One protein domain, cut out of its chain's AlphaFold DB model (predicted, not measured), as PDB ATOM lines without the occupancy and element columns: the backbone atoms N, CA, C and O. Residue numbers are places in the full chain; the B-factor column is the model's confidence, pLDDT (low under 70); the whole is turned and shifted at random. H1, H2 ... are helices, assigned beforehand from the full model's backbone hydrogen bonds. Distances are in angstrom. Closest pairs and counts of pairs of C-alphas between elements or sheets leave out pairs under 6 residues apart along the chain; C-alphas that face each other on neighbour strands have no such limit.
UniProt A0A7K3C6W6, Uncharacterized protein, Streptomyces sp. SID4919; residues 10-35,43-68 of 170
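What this domain is: This is residues 10 to 35 and 43 to 68 of the 170 residues of an uncharacterized protein of Streptomyces sp. SID4919 (UniProt A0A7K3C6W6). A long helix, H3, makes one arm of an open U, H1 is set aslant at its base, packed on H3 with the part of H3 from residues 53 to 63, and H2 turns off the far end of H1 and runs back as the second arm, with an empty gap between it and H3. The free ends of the two arms, residues 28 to 35 and residues 43 to 52, stick out on either side of the cut. The printed part has 52 residues with three named helices, in the order H1, H2, H3, and no named strand; the class is all helix. It is only just loose, close to compact, with a radius of gyration of the C-alphas of 12.1 A, and it spans 37 by 22 by 15 A.

How they stand to each other: The longest helix is H3, residues 45 to 67, and H1, residues 11 to 21, touches it, meeting residues 53 to 63 of H3 alone. Their closest C-alphas are those of Val 14 and Leu 57, 6.1 A apart. The two run the same way at a steep tilt of 45 degrees. H2, residues 23 to 32, touches H1 only at the corner by their link; the closest C-alphas are those of Ser 19 and Ala 26, 5.7 A apart. H1 and H2 run opposite ways at a steep tilt of 53 degrees. H2 and H3 are apart. In H1 and H3 every O i to N i+4 pair is within hydrogen-bond range; in H2 2 of 6 such pairs are, beside 5 of 7 O i to N i+3 pairs.

Where its parts are: H3 runs from Ser 45, with its C-alpha at (-10.520, 33.471, 34.970), to His 67, with its C-alpha at (-42.911, 35.449, 29.881), 32.8 A from first to last C-alpha. H1 begins at Asp 11, C-alpha at (-23.268, 32.546, 23.792), and ends at Thr 21, 15.2 A away. H2 goes from Pro 23 to Glu 32, whose C-alpha is at (-16.616, 46.641, 31.020), a length of 15.6 A.

The domain as a whole: The outline is elongated; the two C-alphas farthest apart are those of Gly 43 and His 67, at 38.0 A. Without the stretches that stand free, residues 28 to 35 and 43 to 52, the body has 34 residues and spans 23 by 18 by 14 A. Residues 36 to 42 are not printed, and C-alphas 35 and 43 are 19.6 A apart across this cut, which falls in the link from H2 to H3. The link from H1 to H2 is tight, with 1 residue between them. The mean pLDDT of the printed part is 72.7, and the model's confidence is under 70 for residues 22 to 35 and 43 to 50; the mean for H2 is 52.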
ATOM      1  N   SER A  10     -24.995  28.221  23.512       93.00
ATOM      2  CA  SER A  10     -24.708  29.233  22.489       93.00
ATOM      3  C   SER A  10     -24.648  30.632  23.105       93.00
ATOM      4  O   SER A  10     -25.690  31.221  23.392       93.00
ATOM      5  N   ASP A  11     -23.446  31.191  23.256       90.75
ATOM      6  CA  ASP A  11     -23.268  32.546  23.792       90.75
ATOM      7  C   ASP A  11     -23.947  33.575  22.898       90.75
ATOM      8  O   ASP A  11     -24.650  34.447  23.398       90.75
ATOM      9  N   ALA A  12     -23.831  33.402  21.578       90.75
ATOM     10  CA  ALA A  12     -24.493  34.256  20.600       90.75
ATOM     11  C   ALA A  12     -26.023  34.284  20.778       90.75
ATOM     12  O   ALA A  12     -26.631  35.355  20.734       90.75
ATOM     13  N   LYS A  13     -26.665  33.129  21.010       91.88
ATOM     14  CA  LYS A  13     -28.119  33.074  21.242       91.88
ATOM     15  C   LYS A  13     -28.503  33.644  22.606       91.88
ATOM     16  O   LYS A  13     -29.497  34.360  22.687       91.88
ATOM     17  N   VAL A  14     -27.717  33.368  23.648       92.81
ATOM     18  CA  VAL A  14     -27.938  33.929  24.990       92.81
ATOM     19  C   VAL A  14     -27.828  35.454  24.957       92.81
ATOM     20  O   VAL A  14     -28.692  36.133  25.497       92.81
ATOM     21  N   ASP A  15     -26.822  36.006  24.279       89.94
ATOM     22  CA  ASP A  15     -26.653  37.454  24.123       89.94
ATOM     23  C   ASP A  15     -27.781  38.103  23.337       89.94
ATOM     24  O   ASP A  15     -28.324  39.124  23.763       89.94
ATOM     25  N   MET A  16     -28.160  37.489  22.215       88.94
ATOM     26  CA  MET A  16     -29.277  37.954  21.403       88.94
ATOM     27  C   MET A  16     -30.558  38.041  22.242       88.94
ATOM     28  O   MET A  16     -31.214  39.080  22.230       88.94
ATOM     29  N   LEU A  17     -30.885  36.991  23.004       90.31
ATOM     30  CA  LEU A  17     -32.079  36.970  23.850       90.31
ATOM     31  C   LEU A  17     -31.973  37.971  25.007       90.31
ATOM     32  O   LEU A  17     -32.898  38.752  25.203       90.31
ATOM     33  N   LEU A  18     -30.835  38.044  25.707       88.19
ATOM     34  CA  LEU A  18     -30.644  39.017  26.792       88.19
ATOM     35  C   LEU A  18     -30.822  40.462  26.320       88.19
ATOM     36  O   LEU A  18     -31.421  41.264  27.034       88.19
ATOM     37  N   SER A  19     -30.340  40.794  25.119       84.19
ATOM     38  CA  SER A  19     -30.467  42.147  24.564       84.19
ATOM     39  C   SER A  19     -31.919  42.568  24.306       84.19
ATOM     40  O   SER A  19     -32.231  43.754  24.363       84.19
ATOM     41  N   GLN A  20     -32.806  41.598  24.061       83.12
ATOM     42  CA  GLN A  20     -34.236  41.826  23.840       83.12
ATOM     43  C   GLN A  20     -35.017  41.915  25.155       83.12
ATOM     44  O   GLN A  20     -36.013  42.627  25.227       83.12
ATOM     45  N   THR A  21     -34.562  41.216  26.199       75.19
ATOM     46  CA  THR A  21     -35.250  41.154  27.498       75.19
ATOM     47  C   THR A  21     -34.798  42.235  28.479       75.19
ATOM     48  O   THR A  21     -35.570  42.641  29.341       75.19
ATOM     49  N   ASP A  22     -33.548  42.699  28.370       66.62
ATOM     50  CA  ASP A  22     -32.969  43.735  29.231       66.62
ATOM     51  C   ASP A  22     -32.027  44.657  28.422       66.62
ATOM     52  O   ASP A  22     -30.828  44.377  28.277       66.62
ATOM     53  N   PRO A  23     -32.527  45.804  27.922       60.28
ATOM     54  CA  PRO A  23     -31.712  46.786  27.204       60.28
ATOM     55  C   PRO A  23     -30.563  47.372  28.049       60.28
ATOM     56  O   PRO A  23     -29.588  47.894  27.502       60.28
ATOM     57  N   GLY A  24     -30.660  47.306  29.385       58.31
ATOM     58  CA  GLY A  24     -29.624  47.757  30.314       58.31
ATOM     59  C   GLY A  24     -28.411  46.824  30.358       58.31
ATOM     60  O   GLY A  24     -27.292  47.281  30.605       58.31
ATOM     61  N   TRP A  25     -28.603  45.540  30.042       56.06
ATOM     62  CA  TRP A  25     -27.530  44.544  29.986       56.06
ATOM     63  C   TRP A  25     -26.561  44.796  28.825       56.06
ATOM     64  O   TRP A  25     -25.342  44.756  29.005       56.06
ATOM     65  N   ALA A  26     -27.087  45.153  27.650       54.75
ATOM     66  CA  ALA A  26     -26.271  45.500  26.483       54.75
ATOM     67  C   ALA A  26     -25.340  46.701  26.755       54.75
ATOM     68  O   ALA A  26     -24.224  46.757  26.243       54.75
ATOM     69  N   ARG A  27     -25.771  47.639  27.612       53.28
ATOM     70  CA  ARG A  27     -25.000  48.835  27.985       53.28
ATOM     71  C   ARG A  27     -23.866  48.541  28.977       53.28
ATOM     72  O   ARG A  27     -22.835  49.204  28.904       53.28
ATOM     73  N   LYS A  28     -24.023  47.550  29.866       53.28
ATOM     74  CA  LYS A  28     -22.981  47.157  30.838       53.28
ATOM     75  C   LYS A  28     -21.731  46.581  30.169       53.28
ATOM     76  O   LYS A  28     -20.629  46.973  30.544       53.28
ATOM     77  N   ARG A  29     -21.883  45.770  29.112       52.31
ATOM     78  CA  ARG A  29     -20.731  45.235  28.359       52.31
ATOM     79  C   ARG A  29     -19.853  46.323  27.746       52.31
ATOM     80  O   ARG A  29     -18.633  46.210  27.788       52.31
ATOM     81  N   THR A  30     -20.444  47.380  27.188       47.94
ATOM     82  CA  THR A  30     -19.666  48.463  26.563       47.94
ATOM     83  C   THR A  30     -18.796  49.201  27.584       47.94
ATOM     84  O   THR A  30     -17.713  49.669  27.242       47.94
ATOM     85  N   SER A  31     -19.228  49.270  28.848       43.00
ATOM     86  CA  SER A  31     -18.442  49.875  29.928       43.00
ATOM     87  C   SER A  31     -17.372  48.940  30.504       43.00
ATOM     88  O   SER A  31     -16.317  49.423  30.905       43.00
ATOM     89  N   GLU A  32     -17.590  47.622  30.507       44.09
ATOM     90  CA  GLU A  32     -16.616  46.641  31.020       44.09
ATOM     91  C   GLU A  32     -15.445  46.404  30.049       44.09
ATOM     92  O   GLU A  32     -14.300  46.277  30.487       44.09
ATOM     93  N   VAL A  33     -15.680  46.482  28.731       45.66
ATOM     94  CA  VAL A  33     -14.610  46.394  27.711       45.66
ATOM     95  C   VAL A  33     -13.597  47.550  27.828       45.66
ATOM     96  O   VAL A  33     -12.436  47.396  27.455       45.66
ATOM     97  N   GLY A  34     -14.001  48.694  28.393       39.41
ATOM     98  CA  GLY A  34     -13.116  49.839  28.640       39.41
ATOM     99  C   GLY A  34     -12.262  49.748  29.912       39.41
ATOM    100  O   GLY A  34     -11.338  50.546  30.060       39.41
ATOM    101  N   LEU A  35     -12.547  48.810  30.826       44.03
ATOM    102  CA  LEU A  35     -11.904  48.733  32.148       44.03
ATOM    103  C   LEU A  35     -11.118  47.433  32.395       44.03
ATOM    104  O   LEU A  35     -10.212  47.452  33.224       44.03
ATOM    105  N   GLY A  43      -5.394  31.803  35.786       40.22
ATOM    106  CA  GLY A  43      -5.828  30.547  36.435       40.22
ATOM    107  C   GLY A  43      -7.242  30.578  37.020       40.22
ATOM    108  O   GLY A  43      -7.949  29.580  36.979       40.22
ATOM    109  N   ARG A  44      -7.691  31.737  37.519       37.53
ATOM    110  CA  ARG A  44      -9.016  31.908  38.148       37.53
ATOM    111  C   ARG A  44     -10.099  32.367  37.162       37.53
ATOM    112  O   ARG A  44     -11.284  32.246  37.445       37.53
ATOM    113  N   SER A  45      -9.671  32.867  36.002       44.94
ATOM    114  CA  SER A  45     -10.520  33.471  34.970       44.94
ATOM    115  C   SER A  45     -11.440  32.458  34.264       44.94
ATOM    116  O   SER A  45     -12.563  32.791  33.895       44.94
ATOM    117  N   VAL A  46     -11.017  31.193  34.132       45.81
ATOM    118  CA  VAL A  46     -11.787  30.163  33.406       45.81
ATOM    119  C   VAL A  46     -12.996  29.680  34.216       45.81
ATOM    120  O   VAL A  46     -14.093  29.551  33.672       45.81
ATOM    121  N   GLU A  47     -12.830  29.477  35.526       47.03
ATOM    122  CA  GLU A  47     -13.938  29.106  36.416       47.03
ATOM    123  C   GLU A  47     -14.956  30.247  36.549       47.03
ATOM    124  O   GLU A  47     -16.164  30.006  36.481       47.03
ATOM    125  N   SER A  48     -14.489  31.497  36.652       54.44
ATOM    126  CA  SER A  48     -15.375  32.666  36.709       54.44
ATOM    127  C   SER A  48     -16.119  32.912  35.395       54.44
ATOM    128  O   SER A  48     -17.304  33.234  35.428       54.44
ATOM    129  N   ALA A  49     -15.471  32.713  34.242       60.03
ATOM    130  CA  ALA A  49     -16.114  32.859  32.935       60.03
ATOM    131  C   ALA A  49     -17.180  31.775  32.691       60.03
ATOM    132  O   ALA A  49     -18.248  32.056  32.149       60.03
ATOM    133  N   SER A  50     -16.924  30.541  33.141       63.56
ATOM    134  CA  SER A  50     -17.907  29.448  33.127       63.56
ATOM    135  C   SER A  50     -19.123  29.761  34.009       63.56
ATOM    136  O   SER A  50     -20.266  29.592  33.575       63.56
ATOM    137  N   ALA A  51     -18.890  30.253  35.228       72.06
ATOM    138  CA  ALA A  51     -19.960  30.629  36.149       72.06
ATOM    139  C   ALA A  51     -20.817  31.789  35.606       72.06
ATOM    140  O   ALA A  51     -22.046  31.724  35.682       72.06
ATOM    141  N   ASP A  52     -20.194  32.807  34.995       82.62
ATOM    142  CA  ASP A  52     -20.910  33.913  34.342       82.62
ATOM    143  C   ASP A  52     -21.782  33.426  33.173       82.62
ATOM    144  O   ASP A  52     -22.964  33.772  33.073       82.62
ATOM    145  N   ARG A  53     -21.233  32.544  32.329       86.31
ATOM    146  CA  ARG A  53     -21.952  31.957  31.191       86.31
ATOM    147  C   ARG A  53     -23.233  31.246  31.623       86.31
ATOM    148  O   ARG A  53     -24.290  31.460  31.026       86.31
ATOM    149  N   VAL A  54     -23.153  30.421  32.669       89.00
ATOM    150  CA  VAL A  54     -24.316  29.700  33.208       89.00
ATOM    151  C   VAL A  54     -25.320  30.670  33.828       89.00
ATOM    152  O   VAL A  54     -26.511  30.565  33.539       89.00
ATOM    153  N   ALA A  55     -24.870  31.667  34.595       89.50
ATOM    154  CA  ALA A  55     -25.759  32.661  35.199       89.50
ATOM    155  C   ALA A  55     -26.539  33.476  34.146       89.50
ATOM    156  O   ALA A  55     -27.721  33.788  34.324       89.50
ATOM    157  N   ARG A  56     -25.894  33.807  33.019       90.75
ATOM    158  CA  ARG A  56     -26.539  34.465  31.874       90.75
ATOM    159  C   ARG A  56     -27.592  33.574  31.217       90.75
ATOM    160  O   ARG A  56     -28.698  34.050  30.966       90.75
ATOM    161  N   LEU A  57     -27.277  32.296  30.992       92.69
ATOM    162  CA  LEU A  57     -28.244  31.317  30.488       92.69
ATOM    163  C   LEU A  57     -29.448  31.195  31.430       92.69
ATOM    164  O   LEU A  57     -30.585  31.248  30.974       92.69
ATOM    165  N   GLU A  58     -29.219  31.076  32.736       91.62
ATOM    166  CA  GLU A  58     -30.289  30.949  33.728       91.62
ATOM    167  C   GLU A  58     -31.217  32.162  33.746       91.62
ATOM    168  O   GLU A  58     -32.430  32.004  33.887       91.62
ATOM    169  N   ARG A  59     -30.680  33.371  33.545       91.75
ATOM    170  CA  ARG A  59     -31.499  34.581  33.409       91.75
ATOM    171  C   ARG A  59     -32.410  34.513  32.182       91.75
ATOM    172  O   ARG A  59     -33.587  34.838  32.312       91.75
ATOM    173  N   VAL A  60     -31.890  34.073  31.032       92.75
ATOM    174  CA  VAL A  60     -32.699  33.872  29.815       92.75
ATOM    175  C   VAL A  60     -33.759  32.803  30.044       92.75
ATOM    176  O   VAL A  60     -34.925  33.045  29.770       92.75
ATOM    177  N   VAL A  61     -33.375  31.642  30.583       92.38
ATOM    178  CA  VAL A  61     -34.306  30.532  30.836       92.38
ATOM    179  C   VAL A  61     -35.432  30.975  31.761       92.38
ATOM    180  O   VAL A  61     -36.588  30.731  31.440       92.38
ATOM    181  N   ARG A  62     -35.118  31.674  32.859       91.56
ATOM    182  CA  ARG A  62     -36.140  32.203  33.768       91.56
ATOM    183  C   ARG A  62     -37.065  33.191  33.059       91.56
ATOM    184  O   ARG A  62     -38.271  33.058  33.170       91.56
ATOM    185  N   PHE A  63     -36.520  34.128  32.283       91.69
ATOM    186  CA  PHE A  63     -37.353  35.061  31.521       91.69
ATOM    187  C   PHE A  63     -38.295  34.330  30.554       91.69
ATOM    188  O   PHE A  63     -39.474  34.658  30.479       91.69
ATOM    189  N   LEU A  64     -37.789  33.331  29.823       91.69
ATOM    190  CA  LEU A  64     -38.610  32.537  28.909       91.69
ATOM    191  C   LEU A  64     -39.669  31.723  29.658       91.69
ATOM    192  O   LEU A  64     -40.759  31.554  29.135       91.69
ATOM    193  N   GLN A  65     -39.377  31.237  30.863       91.62
ATOM    194  CA  GLN A  65     -40.355  30.538  31.702       91.62
ATOM    195  C   GLN A  65     -41.442  31.476  32.236       91.62
ATOM    196  O   GLN A  65     -42.598  31.077  32.319       91.62
ATOM    197  N   ASP A  66     -41.073  32.706  32.591       91.31
ATOM    198  CA  ASP A  66     -41.989  33.683  33.182       91.31
ATOM    199  C   ASP A  66     -42.850  34.394  32.119       91.31
ATOM    200  O   ASP A  66     -43.979  34.801  32.399       91.31
ATOM    201  N   HIS A  67     -42.315  34.581  30.907       90.19
ATOM    202  CA  HIS A  67     -42.911  35.449  29.881       90.19
ATOM    203  C   HIS A  67     -43.001  34.835  28.482       90.19
ATOM    204  O   HIS A  67     -43.702  35.377  27.628       90.19
ATOM    205  N   GLY A  68     -42.259  33.765  28.208       88.06
ATOM    206  CA  GLY A  68     -42.274  33.089  26.917       88.06
ATOM    207  C   GLY A  68     -43.360  32.020  26.852       88.06
ATOM    208  O   GLY A  68     -43.689  31.377  27.843       88.06
TER     209      GLY A  68